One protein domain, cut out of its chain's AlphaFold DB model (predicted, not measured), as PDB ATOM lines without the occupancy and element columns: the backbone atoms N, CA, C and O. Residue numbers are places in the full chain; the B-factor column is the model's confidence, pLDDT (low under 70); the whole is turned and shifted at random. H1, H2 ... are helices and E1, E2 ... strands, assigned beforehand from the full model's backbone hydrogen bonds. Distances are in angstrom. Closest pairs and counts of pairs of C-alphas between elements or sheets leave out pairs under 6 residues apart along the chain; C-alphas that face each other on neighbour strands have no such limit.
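AT A GLANCE: This is residues 41 to 147 and 172 to 199 of the 250 residues of the protein "Protein Wnt" of Phlebotomus papatasi (UniProt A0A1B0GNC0). A helical hairpin, H1 and H2, with H3 slanting across part of H2, makes an elongated body that a strand hairpin, E1 and E2, extends at one end. Residues 127 to 147 and 172 to 199 have no named element. The printed part has 135 residues, under half in named elements, ordered H1, H2, E1, E2, H3; the class is mixed, the sheet antiparallel. It is loose, radius of gyration of the C-alphas 20.6 A, spanning 64 by 41 by 31 A.

HOW THE PARTS SIT: H1, residues 49 to 63, touches H2, residues 69 to 87, opposite ways at a shallow tilt of 14 degrees; the closest C-alphas, of Ala 53 and Arg 82, are 5.8 A apart. E1, residues 90 to 95, and E2, residues 105 to 110, have N 92 and O 108 within hydrogen-bond range, 2.9 A. H3, residues 114 to 126, touches H2 at a steep tilt of 42 degrees, with residues 117 to 121 alone; the closest C-alphas, of Val 117 and Ala 84, are 6.2 A apart. Every O i to N i+4 pair is within hydrogen-bond range in H2 and H3, 9 of 11 in H1.

IN THESE COORDINATES: H1 begins at C-alpha 49 (344.664, 184.158, 244.378) and is 22.1 A long, H2 26.6 A. H3 ends at C-alpha 126 (363.912, 201.537, 238.441).

THE WHOLE: Residues 148 to 171 are cut out, a C-alpha gap of 20.6 A. Residues 133 to 147, 172 to 173, 194 and 199 have pLDDT under 70.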
ATOM      1  N   LYS A  41     347.472 174.436 262.717       88.75
ATOM      2  CA  LYS A  41     346.580 173.804 261.739       88.75
ATOM      3  C   LYS A  41     346.165 174.816 260.671       88.75
ATOM      4  O   LYS A  41     346.036 176.007 260.962       88.75
ATOM      5  N   TRP A  42     345.965 174.346 259.442       92.94
ATOM      6  CA  TRP A  42     345.310 175.140 258.403       92.94
ATOM      7  C   TRP A  42     343.828 175.321 258.748       92.94
ATOM      8  O   TRP A  42     343.189 174.390 259.235       92.94
ATOM      9  N   GLY A  43     343.294 176.516 258.520       91.94
ATOM     10  CA  GLY A  43     341.882 176.838 258.733       91.94
ATOM     11  C   GLY A  43     341.594 178.298 258.390       91.94
ATOM     12  O   GLY A  43     342.478 178.993 257.904       91.94
ATOM     13  N   GLY A  44     340.381 178.783 258.658       90.69
ATOM     14  CA  GLY A  44     339.964 180.144 258.295       90.69
ATOM     15  C   GLY A  44     339.634 180.305 256.804       90.69
ATOM     16  O   GLY A  44     339.474 179.323 256.087       90.69
ATOM     17  N   CYS A  45     339.523 181.555 256.344       92.25
ATOM     18  CA  CYS A  45     339.231 181.889 254.949       92.25
ATOM     19  C   CYS A  45     340.526 182.298 254.235       92.25
ATOM     20  O   CYS A  45     341.045 183.394 254.455       92.25
ATOM     21  N   SER A  46     341.080 181.399 253.418       93.38
ATOM     22  CA  SER A  46     342.235 181.737 252.584       93.38
ATOM     23  C   SER A  46     341.786 182.536 251.365       93.38
ATOM     24  O   SER A  46     340.812 182.170 250.712       93.38
ATOM     25  N   HIS A  47     342.504 183.608 251.034       91.19
ATOM     26  CA  HIS A  47     342.210 184.381 249.826       91.19
ATOM     27  C   HIS A  47     342.478 183.539 248.572       91.19
ATOM     28  O   HIS A  47     343.539 182.913 248.458       91.19
ATOM     29  N   ASN A  48     341.536 183.554 247.625       90.44
ATOM     30  CA  ASN A  48     341.664 182.851 246.353       90.44
ATOM     31  C   ASN A  48     342.467 183.700 245.354       90.44
ATOM     32  O   ASN A  48     341.933 184.587 244.687       90.44
ATOM     33  N   MET A  49     343.770 183.437 245.284       90.62
ATOM     34  CA  MET A  49     344.664 184.158 244.378       90.62
ATOM     35  C   MET A  49     344.482 183.797 242.915       90.62
ATOM     36  O   MET A  49     344.713 184.657 242.069       90.62
ATOM     37  N   ASP A  50     344.071 182.567 242.626       88.69
ATOM     38  CA  ASP A  50     343.895 182.102 241.253       88.69
ATOM     39  C   ASP A  50     342.728 182.851 240.608       88.69
ATOM     40  O   ASP A  50     342.892 183.444 239.545       88.69
ATOM     41  N   PHE A  51     341.612 182.973 241.334       92.25
ATOM     42  CA  PHE A  51     340.480 183.804 240.919       92.25
ATOM     43  C   PHE A  51     340.880 185.272 240.709       92.25
ATOM     44  O   PHE A  51     340.528 185.883 239.703       92.25
ATOM     45  N   GLY A  52     341.642 185.853 241.643       86.25
ATOM     46  CA  GLY A  52     342.093 187.242 241.520       86.25
ATOM     47  C   GLY A  52     342.991 187.471 240.299       86.25
ATOM     48  O   GLY A  52     342.879 188.501 239.629       86.25
ATOM     49  N   ALA A  53     343.866 186.513 239.987       85.19
ATOM     50  CA  ALA A  53     344.724 186.568 238.811       85.19
ATOM     51  C   ALA A  53     343.924 186.406 237.509       85.19
ATOM     52  O   ALA A  53     344.135 187.186 236.582       85.19
ATOM     53  N   GLU A  54     342.987 185.458 237.462       88.88
ATOM     54  CA  GLU A  54     342.114 185.209 236.309       88.88
ATOM     55  C   GLU A  54     341.226 186.419 236.000       88.88
ATOM     56  O   GLU A  54     341.196 186.898 234.867       88.88
ATOM     57  N   PHE A  55     340.574 186.991 237.016       90.62
ATOM     58  CA  PHE A  55     339.773 188.201 236.842       90.62
ATOM     59  C   PHE A  55     340.621 189.371 236.326       90.62
ATOM     60  O   PHE A  55     340.216 190.093 235.413       90.62
ATOM     61  N   SER A  56     341.823 189.555 236.884       87.31
ATOM     62  CA  SER A  56     342.736 190.609 236.438       87.31
ATOM     63  C   SER A  56     343.197 190.409 234.997       87.31
ATOM     64  O   SER A  56     343.402 191.402 234.304       87.31
ATOM     65  N   GLU A  57     343.383 189.169 234.557       86.81
ATOM     66  CA  GLU A  57     343.696 188.839 233.169       86.81
ATOM     67  C   GLU A  57     342.530 189.191 232.247       86.81
ATOM     68  O   GLU A  57     342.698 189.999 231.339       86.81
ATOM     69  N   LEU A  58     341.328 188.694 232.547       87.56
ATOM     70  CA  LEU A  58     340.122 188.970 231.762       87.56
ATOM     71  C   LEU A  58     339.834 190.469 231.627       87.56
ATOM     72  O   LEU A  58     339.413 190.920 230.565       87.56
ATOM     73  N   PHE A  59     340.057 191.247 232.687       87.38
ATOM     74  CA  PHE A  59     339.748 192.673 232.692       87.38
ATOM     75  C   PHE A  59     340.849 193.540 232.059       87.38
ATOM     76  O   PHE A  59     340.551 194.387 231.216       87.38
ATOM     77  N   LEU A  60     342.117 193.360 232.456       85.00
ATOM     78  CA  LEU A  60     343.214 194.224 231.996       85.00
ATOM     79  C   LEU A  60     343.690 193.860 230.589       85.00
ATOM     80  O   LEU A  60     343.985 194.752 229.795       85.00
ATOM     81  N   ASP A  61     343.744 192.569 230.268       86.88
ATOM     82  CA  ASP A  61     344.334 192.103 229.012       86.88
ATOM     83  C   ASP A  61     343.320 192.197 227.852       86.88
ATOM     84  O   ASP A  61     343.710 192.254 226.687       86.88
ATOM     85  N   ALA A  62     342.016 192.333 228.140       86.12
ATOM     86  CA  ALA A  62     340.969 192.493 227.124       86.12
ATOM     87  C   ALA A  62     341.129 193.737 226.235       86.12
ATOM     88  O   ALA A  62     340.566 193.767 225.139       86.12
ATOM     89  N   ARG A  63     341.872 194.755 226.682       81.06
ATOM     90  CA  ARG A  63     342.150 195.965 225.889       81.06
ATOM     91  C   ARG A  63     343.329 195.806 224.933       81.06
ATOM     92  O   ARG A  63     343.399 196.519 223.939       81.06
ATOM     93  N   GLU A  64     344.225 194.864 225.200       83.81
ATOM     94  CA  GLU A  64     345.516 194.735 224.519       83.81
ATOM     95  C   GLU A  64     345.431 193.772 223.323       83.81
ATOM     96  O   GLU A  64     346.096 192.738 223.274       83.81
ATOM     97  N   ARG A  65     344.561 194.091 222.356       78.75
ATOM     98  CA  ARG A  65     344.255 193.219 221.199       78.75
ATOM     99  C   ARG A  65     344.997 193.579 219.914       78.75
ATOM    100  O   ARG A  65     344.927 192.822 218.953       78.75
ATOM    101  N   ALA A  66     345.676 194.726 219.877       78.12
ATOM    102  CA  ALA A  66     346.252 195.269 218.647       78.12
ATOM    103  C   ALA A  66     347.456 194.462 218.129       78.12
ATOM    104  O   ALA A  66     347.837 194.609 216.971       78.12
ATOM    105  N   GLY A  67     348.059 193.616 218.974       79.44
ATOM    106  CA  GLY A  67     349.237 192.816 218.622       79.44
ATOM    107  C   GLY A  67     350.504 193.642 218.365       79.44
ATOM    108  O   GLY A  67     351.549 193.077 218.044       79.44
ATOM    109  N   ASP A  68     350.424 194.962 218.529       81.44
ATOM    110  CA  ASP A  68     351.529 195.894 218.390       81.44
ATOM    111  C   ASP A  68     352.489 195.806 219.588       81.44
ATOM    112  O   ASP A  68     352.224 195.161 220.609       81.44
ATOM    113  N   ILE A  69     353.642 196.469 219.472       79.06
ATOM    114  CA  ILE A  69     354.652 196.469 220.539       79.06
ATOM    115  C   ILE A  69     354.088 197.002 221.863       79.06
ATOM    116  O   ILE A  69     354.492 196.544 222.933       79.06
ATOM    117  N   GLN A  70     353.141 197.943 221.800       80.44
ATOM    118  CA  GLN A  70     352.509 198.511 222.985       80.44
ATOM    119  C   GLN A  70     351.682 197.445 223.697       80.44
ATOM    120  O   GLN A  70     351.934 197.186 224.875       80.44
ATOM    121  N   SER A  71     350.787 196.761 222.977       81.31
ATOM    122  CA  SER A  71     349.983 195.682 223.548       81.31
ATOM    123  C   SER A  71     350.829 194.534 224.084       81.31
ATOM    124  O   SER A  71     350.570 194.057 225.187       81.31
ATOM    125  N   GLN A  72     351.897 194.129 223.393       83.88
ATOM    126  CA  GLN A  72     352.782 193.069 223.896       83.88
ATOM    127  C   GLN A  72     353.477 193.450 225.213       83.88
ATOM    128  O   GLN A  72     353.564 192.638 226.139       83.88
ATOM    129  N   ILE A  73     353.954 194.693 225.323       80.56
ATOM    130  CA  ILE A  73     354.591 195.197 226.546       80.56
ATOM    131  C   ILE A  73     353.571 195.345 227.674       80.56
ATOM    132  O   ILE A  73     353.878 194.994 228.816       80.56
ATOM    133  N   ASN A  74     352.366 195.823 227.367       83.81
ATOM    134  CA  ASN A  74     351.286 195.960 228.339       83.81
ATOM    135  C   ASN A  74     350.884 194.591 228.902       83.81
ATOM    136  O   ASN A  74     350.891 194.422 230.120       83.81
ATOM    137  N   LEU A  75     350.665 193.585 228.049       86.25
ATOM    138  CA  LEU A  75     350.379 192.204 228.465       86.25
ATOM    139  C   LEU A  75     351.478 191.631 229.373       86.25
ATOM    140  O   LEU A  75     351.195 191.032 230.415       86.25
ATOM    141  N   HIS A  76     352.748 191.843 229.013       84.25
ATOM    142  CA  HIS A  76     353.879 191.409 229.837       84.25
ATOM    143  C   HIS A  76     353.889 192.106 231.203       84.25
ATOM    144  O   HIS A  76     353.967 191.444 232.241       84.25
ATOM    145  N   ASN A  77     353.771 193.433 231.227       86.12
ATOM    146  CA  ASN A  77     353.779 194.216 232.461       86.12
ATOM    147  C   ASN A  77     352.574 193.876 233.363       86.12
ATOM    148  O   ASN A  77     352.743 193.762 234.581       86.12
ATOM    149  N   ASN A  78     351.395 193.624 232.783       88.81
ATOM    150  CA  ASN A  78     350.211 193.150 233.504       88.81
ATOM    151  C   ASN A  78     350.481 191.799 234.175       88.81
ATOM    152  O   ASN A  78     350.238 191.636 235.376       88.81
ATOM    153  N   ARG A  79     351.070 190.844 233.441       89.00
ATOM    154  CA  ARG A  79     351.471 189.537 233.985       89.00
ATOM    155  C   ARG A  79     352.492 189.675 235.119       89.00
ATOM    156  O   ARG A  79     352.358 188.993 236.139       89.00
ATOM    157  N   VAL A  80     353.478 190.564 234.982       89.12
ATOM    158  CA  VAL A  80     354.449 190.871 236.051       89.12
ATOM    159  C   VAL A  80     353.734 191.403 237.296       89.12
ATOM    160  O   VAL A  80     354.055 190.973 238.407       89.12
ATOM    161  N   GLY A  81     352.737 192.275 237.128       87.69
ATOM    162  CA  GLY A  81     351.895 192.785 238.211       87.69
ATOM    163  C   GLY A  81     351.125 191.679 238.938       87.69
ATOM    164  O   GLY A  81     351.243 191.553 240.160       87.69
ATOM    165  N   ARG A  82     350.412 190.815 238.198       91.38
ATOM    166  CA  ARG A  82     349.675 189.665 238.769       91.38
ATOM    167  C   ARG A  82     350.604 188.748 239.565       91.38
ATOM    168  O   ARG A  82     350.329 188.396 240.716       91.38
ATOM    169  N   ARG A  83     351.765 188.431 238.990       91.50
ATOM    170  CA  ARG A  83     352.789 187.610 239.640       91.50
ATOM    171  C   ARG A  83     353.383 188.275 240.878       91.50
ATOM    172  O   ARG A  83     353.675 187.579 241.848       91.50
ATOM    173  N   ALA A  84     353.563 189.595 240.876       89.75
ATOM    174  CA  ALA A  84     354.061 190.313 242.042       89.75
ATOM    175  C   ALA A  84     353.137 190.119 243.253       89.75
ATOM    176  O   ALA A  84     353.635 189.928 244.360       89.75
ATOM    177  N   VAL A  85     351.816 190.086 243.058       89.19
ATOM    178  CA  VAL A  85     350.873 189.787 244.146       89.19
ATOM    179  C   VAL A  85     350.965 188.315 244.557       89.19
ATOM    180  O   VAL A  85     351.166 188.021 245.736       89.19
ATOM    181  N   ALA A  86     350.896 187.392 243.591       90.12
ATOM    182  CA  ALA A  86     350.916 185.950 243.854       90.12
ATOM    183  C   ALA A  86     352.185 185.488 244.598       90.12
ATOM    184  O   ALA A  86     352.108 184.712 245.554       90.12
ATOM    185  N   ASN A  87     353.348 186.019 244.215       93.12
ATOM    186  CA  ASN A  87     354.636 185.677 244.823       93.12
ATOM    187  C   ASN A  87     354.819 186.257 246.230       93.12
ATOM    188  O   ASN A  87     355.665 185.768 246.976       93.12
ATOM    189  N   ASN A  88     354.055 187.288 246.598       90.69
ATOM    190  CA  ASN A  88     354.134 187.929 247.911       90.69
ATOM    191  C   ASN A  88     353.003 187.481 248.854       90.69
ATOM    192  O   ASN A  88     352.768 188.116 249.876       90.69
ATOM    193  N   MET A  89     352.306 186.383 248.553       91.31
ATOM    194  CA  MET A  89     351.311 185.805 249.460       91.31
ATOM    195  C   MET A  89     351.908 185.436 250.817       91.31
ATOM    196  O   MET A  89     352.966 184.811 250.897       91.31
ATOM    197  N   VAL A  90     351.188 185.764 251.887       94.31
ATOM    198  CA  VAL A  90     351.651 185.559 253.264       94.31
ATOM    199  C   VAL A  90     350.767 184.571 254.010       94.31
ATOM    200  O   VAL A  90     349.558 184.498 253.798       94.31
ATOM    201  N   ILE A  91     351.368 183.816 254.928       94.12
ATOM    202  CA  ILE A  91     350.625 183.003 255.891       94.12
ATOM    203  C   ILE A  91     350.356 183.874 257.115       94.12
ATOM    204  O   ILE A  91     351.289 184.312 257.791       94.12
ATOM    205  N   ARG A  92     349.080 184.129 257.407       93.69
ATOM    206  CA  ARG A  92     348.643 184.815 258.630       93.69
ATOM    207  C   ARG A  92     348.138 183.767 259.612       93.69
ATOM    208  O   ARG A  92     347.523 182.789 259.200       93.69
ATOM    209  N   CYS A  93     348.408 183.963 260.898       93.88
ATOM    210  CA  CYS A  93     348.015 183.034 261.951       93.88
ATOM    211  C   CYS A  93     347.300 183.763 263.086       93.88
ATOM    212  O   CYS A  93     347.708 184.860 263.463       93.88
ATOM    213  N   LYS A  94     346.304 183.109 263.687       92.56
ATOM    214  CA  LYS A  94     345.668 183.522 264.941       92.56
ATOM    215  C   LYS A  94     345.972 182.506 266.036       92.56
ATOM    216  O   LYS A  94     345.833 181.303 265.821       92.56
ATOM    217  N   CYS A  95     346.400 182.993 267.192       93.31
ATOM    218  CA  CYS A  95     346.668 182.174 268.369       93.31
ATOM    219  C   CYS A  95     345.403 182.015 269.218       93.31
ATOM    220  O   CYS A  95     344.599 182.940 269.310       93.31
ATOM    221  N   HIS A  96     345.232 180.834 269.808       90.00
ATOM    222  CA  HIS A  96     344.023 180.442 270.540       90.00
ATOM    223  C   HIS A  96     344.307 179.937 271.967       90.00
ATOM    224  O   HIS A  96     343.408 179.402 272.607       90.00
ATOM    225  N   GLY A  97     345.538 180.044 272.474       89.00
ATOM    226  CA  GLY A  97     345.867 179.621 273.837       89.00
ATOM    227  C   GLY A  97     345.396 180.615 274.903       89.00
ATOM    228  O   GLY A  97     345.225 181.805 274.632       89.00
ATOM    229  N   MET A  98     345.220 180.123 276.134       91.38
ATOM    230  CA  MET A  98     344.898 180.953 277.303       91.38
ATOM    231  C   MET A  98     345.913 182.096 277.466       91.38
ATOM    232  O   MET A  98     347.103 181.923 277.187       91.38
ATOM    233  N   SER A  99     345.429 183.273 277.870       89.12
ATOM    234  CA  SER A  99     346.219 184.508 278.030       89.12
ATOM    235  C   SER A  99     347.071 184.903 276.810       89.12
ATOM    236  O   SER A  99     348.121 185.518 276.957       89.12
ATOM    237  N   GLY A 100     346.642 184.548 275.590       84.69
ATOM    238  CA  GLY A 100     347.351 184.902 274.353       84.69
ATOM    239  C   GLY A 100     348.477 183.941 273.957       84.69
ATOM    240  O   GLY A 100     349.235 184.232 273.031       84.69
ATOM    241  N   SER A 101     348.591 182.779 274.608       88.50
ATOM    242  CA  SER A 101     349.563 181.753 274.218       88.50
ATOM    243  C   SER A 101     349.346 181.268 272.773       88.50
ATOM    244  O   SER A 101     348.229 181.020 272.320       88.50
ATOM    245  N   CYS A 102     350.442 181.070 272.037       90.12
ATOM    246  CA  CYS A 102     350.450 180.563 270.659       90.12
ATOM    247  C   CYS A 102     350.766 179.062 270.561       90.12
ATOM    248  O   CYS A 102     351.217 178.590 269.512       90.12
ATOM    249  N   GLN A 103     350.560 178.305 271.644       87.19
ATOM    250  CA  GLN A 103     350.740 176.850 271.643       87.19
ATOM    251  C   GLN A 103     349.769 176.153 270.677       87.19
ATOM    252  O   GLN A 103     350.157 175.200 270.004       87.19
ATOM    253  N   LEU A 104     348.551 176.692 270.553       88.56
ATOM    254  CA  LEU A 104     347.591 176.369 269.502       88.56
ATOM    255  C   LEU A 104     347.376 177.610 268.633       88.56
ATOM    256  O   LEU A 104     347.019 178.676 269.139       88.56
ATOM    257  N   LYS A 105     347.569 177.477 267.322       92.25
ATOM    258  CA  LYS A 105     347.251 178.538 266.363       92.25
ATOM    259  C   LYS A 105     346.686 177.969 265.066       92.25
ATOM    260  O   LYS A 105     347.036 176.860 264.657       92.25
ATOM    261  N   THR A 106     345.842 178.761 264.424       92.38
ATOM    262  CA  THR A 106     345.243 178.462 263.120       92.38
ATOM    263  C   THR A 106     345.794 179.447 262.106       92.38
ATOM    264  O   THR A 106     345.864 180.637 262.413       92.38
ATOM    265  N   CYS A 107     346.195 178.986 260.923       95.62
ATOM    266  CA  CYS A 107     346.734 179.863 259.886       95.62
ATOM    267  C   CYS A 107     346.009 179.704 258.546       95.62
ATOM    268  O   CYS A 107     345.521 178.621 258.227       95.62
ATOM    269  N   TRP A 108     345.997 180.780 257.759       95.44
ATOM    270  CA  TRP A 108     345.434 180.860 256.409       95.44
ATOM    271  C   TRP A 108     346.376 181.619 255.473       95.44
ATOM    272  O   TRP A 108     347.249 182.374 255.921       95.44
ATOM    273  N   ARG A 109     346.203 181.435 254.160       93.19
ATOM    274  CA  ARG A 109     346.892 182.256 253.156       93.19
ATOM    275  C   ARG A 109     346.129 183.559 252.953       93.19
ATOM    276  O   ARG A 109     344.926 183.546 252.717       93.19
ATOM    277  N   SER A 110     346.836 184.675 253.012       94.44
ATOM    278  CA  SER A 110     346.277 186.008 252.807       94.44
ATOM    279  C   SER A 110     347.114 186.790 251.802       94.44
ATOM    280  O   SER A 110     348.319 186.557 251.658       94.44
ATOM    281  N   ALA A 111     346.453 187.719 251.116       90.81
ATOM    282  CA  ALA A 111     347.095 188.663 250.215       90.81
ATOM    283  C   ALA A 111     348.109 189.533 250.982       90.81
ATOM    284  O   ALA A 111     347.893 189.832 252.163       90.81
ATOM    285  N   PRO A 112     349.229 189.923 250.348       91.50
ATOM    286  CA  PRO A 112     350.151 190.874 250.953       91.50
ATOM    287  C   PRO A 112     349.490 192.232 251.167       91.50
ATOM    288  O   PRO A 112     348.599 192.634 250.419       91.50
ATOM    289  N   ASP A 113     350.028 192.993 252.118       88.19
ATOM    290  CA  ASP A 113     349.750 194.422 252.187       88.19
ATOM    291  C   ASP A 113     350.253 195.082 250.899       88.19
ATOM    292  O   ASP A 113     351.392 194.859 250.468       88.19
ATOM    293  N   PHE A 114     349.416 195.914 250.280       85.50
ATOM    294  CA  PHE A 114     349.706 196.417 248.940       85.50
ATOM    295  C   PHE A 114     350.999 197.253 248.871       85.50
ATOM    296  O   PHE A 114     351.714 197.227 247.872       85.50
ATOM    297  N   SER A 115     351.390 197.894 249.975       85.81
ATOM    298  CA  SER A 115     352.675 198.590 250.122       85.81
ATOM    299  C   SER A 115     353.895 197.705 249.829       85.81
ATOM    300  O   SER A 115     354.909 198.202 249.334       85.81
ATOM    301  N   VAL A 116     353.827 196.398 250.112       87.56
ATOM    302  CA  VAL A 116     354.903 195.440 249.799       87.56
ATOM    303  C   VAL A 116     355.003 195.238 248.288       87.56
ATOM    304  O   VAL A 116     356.090 195.359 247.716       87.56
ATOM    305  N   VAL A 117     353.862 195.021 247.631       84.94
ATOM    306  CA  VAL A 117     353.775 194.874 246.171       84.94
ATOM    307  C   VAL A 117     354.227 196.160 245.473       84.94
ATOM    308  O   VAL A 117     355.040 196.110 244.552       84.94
ATOM    309  N   GLY A 118     353.791 197.324 245.961       83.31
ATOM    310  CA  GLY A 118     354.198 198.629 245.439       83.31
ATOM    311  C   GLY A 118     355.708 198.867 245.535       83.31
ATOM    312  O   GLY A 118     356.324 199.317 244.567       83.31
ATOM    313  N   LYS A 119     356.348 198.506 246.659       86.00
ATOM    314  CA  LYS A 119     357.817 198.577 246.804       86.00
ATOM    315  C   LYS A 119     358.534 197.670 245.804       86.00
ATOM    316  O   LYS A 119     359.504 198.110 245.185       86.00
ATOM    317  N   PHE A 120     358.044 196.443 245.624       86.31
ATOM    318  CA  PHE A 120     358.589 195.502 244.645       86.31
ATOM    319  C   PHE A 120     358.489 196.064 243.220       86.31
ATOM    320  O   PHE A 120     359.501 196.192 242.531       86.31
ATOM    321  N   LEU A 121     357.299 196.498 242.797       84.00
ATOM    322  CA  LEU A 121     357.089 197.057 241.459       84.00
ATOM    323  C   LEU A 121     357.884 198.351 241.236       84.00
ATOM    324  O   LEU A 121     358.444 198.540 240.159       84.00
ATOM    325  N   LYS A 122     358.040 199.202 242.258       82.44
ATOM    326  CA  LYS A 122     358.905 200.396 242.200       82.44
ATOM    327  C   LYS A 122     360.372 200.030 241.963       82.44
ATOM    328  O   LYS A 122     361.066 200.716 241.211       82.44
ATOM    329  N   GLN A 123     360.863 198.952 242.576       85.44
ATOM    330  CA  GLN A 123     362.218 198.457 242.323       85.44
ATOM    331  C   GLN A 123     362.362 197.921 240.895       85.44
ATOM    332  O   GLN A 123     363.359 198.225 240.235       85.44
ATOM    333  N   GLN A 124     361.363 197.182 240.405       81.19
ATOM    334  CA  GLN A 124     361.351 196.681 239.030       81.19
ATOM    335  C   GLN A 124     361.281 197.819 238.012       81.19
ATOM    336  O   GLN A 124     362.002 197.777 237.020       81.19
ATOM    337  N   PHE A 125     360.523 198.879 238.298       81.94
ATOM    338  CA  PHE A 125     360.471 200.075 237.461       81.94
ATOM    339  C   PHE A 125     361.847 200.735 237.335       81.94
ATOM    340  O   PHE A 125     362.287 201.057 236.236       81.94
ATOM    341  N   ARG A 126     362.567 200.921 238.451       79.75
ATOM    342  CA  ARG A 126     363.912 201.537 238.441       79.75
ATOM    343  C   ARG A 126     364.923 200.761 237.593       79.75
ATOM    344  O   ARG A 126     365.962 201.306 237.237       79.75
ATOM    345  N   ARG A 127     364.641 199.487 237.320       81.69
ATOM    346  CA  ARG A 127     365.475 198.570 236.536       81.69
ATOM    347  C   ARG A 127     364.769 198.110 235.260       81.69
ATOM    348  O   ARG A 127     365.169 197.087 234.701       81.69
ATOM    349  N   ALA A 128     363.717 198.817 234.844       80.94
ATOM    350  CA  ALA A 128     362.957 198.475 233.657       80.94
ATOM    351  C   ALA A 128     363.865 198.501 232.424       80.94
ATOM    352  O   ALA A 128     364.858 199.234 232.377       80.94
ATOM    353  N   VAL A 129     363.539 197.674 231.437       80.81
ATOM    354  CA  VAL A 129     364.376 197.470 230.255       80.81
ATOM    355  C   VAL A 129     363.728 198.126 229.041       80.81
ATOM    356  O   VAL A 129     362.553 197.890 228.769       80.81
ATOM    357  N   LEU A 130     364.512 198.938 228.324       77.56
ATOM    358  CA  LEU A 130     364.119 199.479 227.027       77.56
ATOM    359  C   LEU A 130     364.160 198.357 225.990       77.56
ATOM    360  O   LEU A 130     365.215 197.742 225.811       77.56
ATOM    361  N   VAL A 131     363.040 198.139 225.314       77.44
ATOM    362  CA  VAL A 131     362.911 197.207 224.191       77.44
ATOM    363  C   VAL A 131     362.737 197.982 222.887       77.44
ATOM    364  O   VAL A 131     362.117 199.046 222.871       77.44
ATOM    365  N   ASP A 132     363.314 197.465 221.805       71.19
ATOM    366  CA  ASP A 132     363.281 198.078 220.474       71.19
ATOM    367  C   ASP A 132     362.366 197.298 219.513       71.19
ATOM    368  O   ASP A 132     362.194 196.084 219.647       71.19
ATOM    369  N   GLN A 133     361.800 198.005 218.534       64.06
ATOM    370  CA  GLN A 133     360.858 197.488 217.536       64.06
ATOM    371  C   GLN A 133     361.521 196.607 216.468       64.06
ATOM    372  O   GLN A 133     360.825 195.977 215.687       64.06
ATOM    373  N   SER A 134     362.850 196.514 216.419       56.53
ATOM    374  CA  SER A 134     363.597 195.805 215.367       56.53
ATOM    375  C   SER A 134     363.402 194.275 215.310       56.53
ATOM    376  O   SER A 134     363.990 193.624 214.451       56.53
ATOM    377  N   ASN A 135     362.559 193.683 216.164       49.81
ATOM    378  CA  ASN A 135     362.268 192.242 216.185       49.81
ATOM    379  C   ASN A 135     360.797 191.931 215.871       49.81
ATOM    380  O   ASN A 135     360.156 191.178 216.595       49.81
ATOM    381  N   ILE A 136     360.282 192.463 214.757       53.38
ATOM    382  CA  ILE A 136     358.952 192.152 214.175       53.38
ATOM    383  C   ILE A 136     358.944 190.744 213.527       53.38
ATOM    384  O   ILE A 136     358.403 190.514 212.452       53.38
ATOM    385  N   GLY A 137     359.587 189.766 214.162       45.59
ATOM    386  CA  GLY A 137     359.189 188.370 214.003       45.59
ATOM    387  C   GLY A 137     358.138 188.070 215.068       45.59
ATOM    388  O   GLY A 137     358.131 188.727 216.101       45.59
ATOM    389  N   ASN A 138     357.282 187.068 214.869       55.12
ATOM    390  CA  ASN A 138     356.285 186.587 215.845       55.12
ATOM    391  C   ASN A 138     356.894 186.016 217.158       55.12
ATOM    392  O   ASN A 138     356.348 185.089 217.753       55.12
ATOM    393  N   GLY A 139     358.064 186.496 217.581       53.97
ATOM    394  CA  GLY A 139     358.789 186.089 218.772       53.97
ATOM    395  C   GLY A 139     358.648 187.098 219.919       53.97
ATOM    396  O   GLY A 139     358.196 188.224 219.721       53.97
ATOM    397  N   PRO A 140     359.037 186.701 221.142       54.97
ATOM    398  CA  PRO A 140     358.996 187.574 222.311       54.97
ATOM    399  C   PRO A 140     359.878 188.823 222.109       54.97
ATOM    400  O   PRO A 140     360.924 188.721 221.464       54.97
ATOM    401  N   PRO A 141     359.509 189.987 222.683       53.44
ATOM    402  CA  PRO A 141     360.216 191.250 222.475       53.44
ATOM    403  C   PRO A 141     361.676 191.128 222.933       53.44
ATOM    404  O   PRO A 141     361.979 191.108 224.126       53.44
ATOM    405  N   MET A 142     362.597 191.016 221.974       55.88
ATOM    406  CA  MET A 142     364.009 190.736 222.229       55.88
ATOM    407  C   MET A 142     364.924 191.776 221.579       55.88
ATOM    408  O   MET A 142     365.595 191.495 220.597       55.88
ATOM    409  N   VAL A 143     365.077 192.937 222.220       54.75
ATOM    410  CA  VAL A 143     366.392 193.601 222.292       54.75
ATOM    411  C   VAL A 143     366.540 194.219 223.670       54.75
ATOM    412  O   VAL A 143     365.943 195.246 223.972       54.75
ATOM    413  N   VAL A 144     367.380 193.621 224.513       55.00
ATOM    414  CA  VAL A 144     367.959 194.347 225.644       55.00
ATOM    415  C   VAL A 144     369.089 195.176 225.053       55.00
ATOM    416  O   VAL A 144     370.136 194.618 224.719       55.00
ATOM    417  N   VAL A 145     368.909 196.490 224.903       52.44
ATOM    418  CA  VAL A 145     370.005 197.367 224.465       52.44
ATOM    419  C   VAL A 145     371.045 197.438 225.588       52.44
ATOM    420  O   VAL A 145     371.047 198.330 226.436       52.44
ATOM    421  N   SER A 146     371.940 196.451 225.645       48.69
ATOM    422  CA  SER A 146     373.093 196.470 226.534       48.69
ATOM    423  C   SER A 146     374.203 197.262 225.851       48.69
ATOM    424  O   SER A 146     375.120 196.690 225.264       48.69
ATOM    425  N   HIS A 147     374.158 198.592 225.931       45.19
ATOM    426  CA  HIS A 147     375.330 199.411 225.615       45.19
ATOM    427  C   HIS A 147     376.392 199.241 226.712       45.19
ATOM    428  O   HIS A 147     376.697 200.153 227.477       45.19
ATOM    429  N   ARG A 172     365.041 183.693 231.655       56.81
ATOM    430  CA  ARG A 172     364.558 183.467 233.034       56.81
ATOM    431  C   ARG A 172     364.864 184.627 233.986       56.81
ATOM    432  O   ARG A 172     364.172 184.815 234.980       56.81
ATOM    433  N   LYS A 173     365.893 185.429 233.695       64.88
ATOM    434  CA  LYS A 173     366.290 186.569 234.534       64.88
ATOM    435  C   LYS A 173     365.388 187.797 234.349       64.88
ATOM    436  O   LYS A 173     365.405 188.679 235.206       64.88
ATOM    437  N   LEU A 174     364.625 187.862 233.257       77.81
ATOM    438  CA  LEU A 174     363.809 189.022 232.873       77.81
ATOM    439  C   LEU A 174     362.306 188.794 233.072       77.81
ATOM    440  O   LEU A 174     361.511 189.694 232.829       77.81
ATOM    441  N   GLU A 175     361.912 187.621 233.560       81.81
ATOM    442  CA  GLU A 175     360.509 187.218 233.694       81.81
ATOM    443  C   GLU A 175     359.689 188.130 234.620       81.81
ATOM    444  O   GLU A 175     358.488 188.288 234.439       81.81
ATOM    445  N   ASN A 176     360.347 188.746 235.607       84.50
ATOM    446  CA  ASN A 176     359.724 189.678 236.550       84.50
ATOM    447  C   ASN A 176     360.129 191.137 236.273       84.50
ATOM    448  O   ASN A 176     359.826 192.021 237.077       84.50
ATOM    449  N   SER A 177     360.877 191.403 235.201       84.06
ATOM    450  CA  SER A 177     361.314 192.751 234.826       84.06
ATOM    451  C   SER A 177     360.219 193.479 234.058       84.06
ATOM    452  O   SER A 177     359.536 192.872 233.243       84.06
ATOM    453  N   LEU A 178     360.079 194.784 234.294       83.00
ATOM    454  CA  LEU A 178     359.176 195.634 233.519       83.00
ATOM    455  C   LEU A 178     359.857 196.106 232.234       83.00
ATOM    456  O   LEU A 178     361.066 196.365 232.233       83.00
ATOM    457  N   PHE A 179     359.076 196.255 231.167       82.12
ATOM    458  CA  PHE A 179     359.554 196.712 229.862       82.12
ATOM    459  C   PHE A 179     358.922 198.042 229.458       82.12
ATOM    460  O   PHE A 179     357.803 198.366 229.862       82.12
ATOM    461  N   TYR A 180     359.658 198.811 228.657       80.06
ATOM    462  CA  TYR A 180     359.192 200.049 228.036       80.06
ATOM    463  C   TYR A 180     359.817 200.206 226.646       80.06
ATOM    464  O   TYR A 180     360.906 199.698 226.411       80.06
ATOM    465  N   TYR A 181     359.151 200.909 225.730       77.06
ATOM    466  CA  TYR A 181     359.625 201.112 224.348       77.06
ATOM    467  C   TYR A 181     359.883 202.589 224.004       77.06
ATOM    468  O   TYR A 181     360.612 202.893 223.065       77.06
ATOM    469  N   GLN A 182     359.331 203.525 224.782       77.44
ATOM    470  CA  GLN A 182     359.546 204.966 224.626       77.44
ATOM    471  C   GLN A 182     360.242 205.551 225.850       77.44
ATOM    472  O   GLN A 182     359.907 205.237 226.994       77.44
ATOM    473  N   ARG A 183     361.216 206.435 225.615       75.50
ATOM    474  CA  ARG A 183     361.855 207.181 226.702       75.50
ATOM    475  C   ARG A 183     360.825 208.079 227.384       75.50
ATOM    476  O   ARG A 183     359.936 208.623 226.741       75.50
ATOM    477  N   SER A 184     360.972 208.232 228.698       75.69
ATOM    478  CA  SER A 184     360.152 209.180 229.450       75.69
ATOM    479  C   SER A 184     360.388 210.606 228.939       75.69
ATOM    480  O   SER A 184     361.555 210.964 228.760       75.69
ATOM    481  N   PRO A 185     359.330 211.413 228.748       76.75
ATOM    482  CA  PRO A 185     359.481 212.826 228.412       76.75
ATOM    483  C   PRO A 185     360.050 213.621 229.600       76.75
ATOM    484  O   PRO A 185     360.282 213.072 230.683       76.75
ATOM    485  N   ASN A 186     360.298 214.915 229.399       75.12
ATOM    486  CA  ASN A 186     360.639 215.821 230.492       75.12
ATOM    487  C   ASN A 186     359.378 216.131 231.320       75.12
ATOM    488  O   ASN A 186     358.333 216.424 230.753       75.12
ATOM    489  N   PHE A 187     359.477 216.063 232.649       75.06
ATOM    490  CA  PHE A 187     358.369 216.367 233.567       75.06
ATOM    491  C   PHE A 187     358.539 217.685 234.315       75.06
ATOM    492  O   PHE A 187     357.625 218.083 235.040       75.06
ATOM    493  N   CYS A 188     359.693 218.336 234.162       76.81
ATOM    494  CA  CYS A 188     359.976 219.618 234.791       76.81
ATOM    495  C   CYS A 188     359.106 220.724 234.185       76.81
ATOM    496  O   CYS A 188     358.549 221.553 234.904       76.81
ATOM    497  N   GLU A 189     358.933 220.694 232.867       82.00
ATOM    498  CA  GLU A 189     358.164 221.680 232.116       82.00
ATOM    499  C   GLU A 189     356.716 221.226 231.928       82.00
ATOM    500  O   GLU A 189     356.416 220.032 231.873       82.00
ATOM    501  N   LYS A 190     355.799 222.193 231.867       81.31
ATOM    502  CA  LYS A 190     354.394 221.926 231.576       81.31
ATOM    503  C   LYS A 190     354.246 221.662 230.078       81.31
ATOM    504  O   LYS A 190     354.605 222.517 229.277       81.31
ATOM    505  N   ASP A 191     353.649 220.532 229.727       75.69
ATOM    506  CA  ASP A 191     353.269 220.186 228.358       75.69
ATOM    507  C   ASP A 191     351.792 219.746 228.342       75.69
ATOM    508  O   ASP A 191     351.476 218.629 228.766       75.69
ATOM    509  N   PRO A 192     350.866 220.605 227.876       80.50
ATOM    510  CA  PRO A 192     349.443 220.289 227.829       80.50
ATOM    511  C   PRO A 192     349.086 219.222 226.785       80.50
ATOM    512  O   PRO A 192     348.012 218.643 226.881       80.50
ATOM    513  N   THR A 193     349.951 218.935 225.806       81.19
ATOM    514  CA  THR A 193     349.670 217.914 224.777       81.19
ATOM    515  C   THR A 193     349.872 216.490 225.295       81.19
ATOM    516  O   THR A 193     349.201 215.560 224.850       81.19
ATOM    517  N   SER A 194     350.762 216.334 226.277       69.88
ATOM    518  CA  SER A 194     351.092 215.059 226.922       69.88
ATOM    519  C   SER A 194     350.502 214.929 228.334       69.88
ATOM    520  O   SER A 194     350.916 214.042 229.085       69.88
ATOM    521  N   ASP A 195     349.582 215.821 228.725       76.19
ATOM    522  CA  ASP A 195     349.021 215.932 230.083       76.19
ATOM    523  C   ASP A 195     350.089 216.069 231.195       76.19
ATOM    524  O   ASP A 195     349.946 215.547 232.308       76.19
ATOM    525  N   ILE A 196     351.187 216.781 230.921       72.75
ATOM    526  CA  ILE A 196     352.285 216.996 231.872       72.75
ATOM    527  C   ILE A 196     352.100 218.356 232.564       72.75
ATOM    528  O   ILE A 196     352.225 219.399 231.924       72.75
ATOM    529  N   PRO A 197     351.846 218.398 233.885       74.94
ATOM    530  CA  PRO A 197     351.559 219.651 234.591       74.94
ATOM    531  C   PRO A 197     352.793 220.523 234.900       74.94
ATOM    532  O   PRO A 197     352.623 221.687 235.255       74.94
ATOM    533  N   GLY A 198     354.016 219.992 234.773       70.06
ATOM    534  CA  GLY A 198     355.260 220.665 235.170       70.06
ATOM    535  C   GLY A 198     355.548 220.623 236.681       70.06
ATOM    536  O   GLY A 198     354.682 220.306 237.502       70.06
ATOM    537  N   GLU A 199     356.788 220.923 237.073       64.69
ATOM    538  CA  GLU A 199     357.270 220.849 238.465       64.69
ATOM    539  C   GLU A 199     356.920 222.078 239.317       64.69
ATOM    540  O   GLU A 199     356.851 221.977 240.541       64.69
TER     541      GLU A 199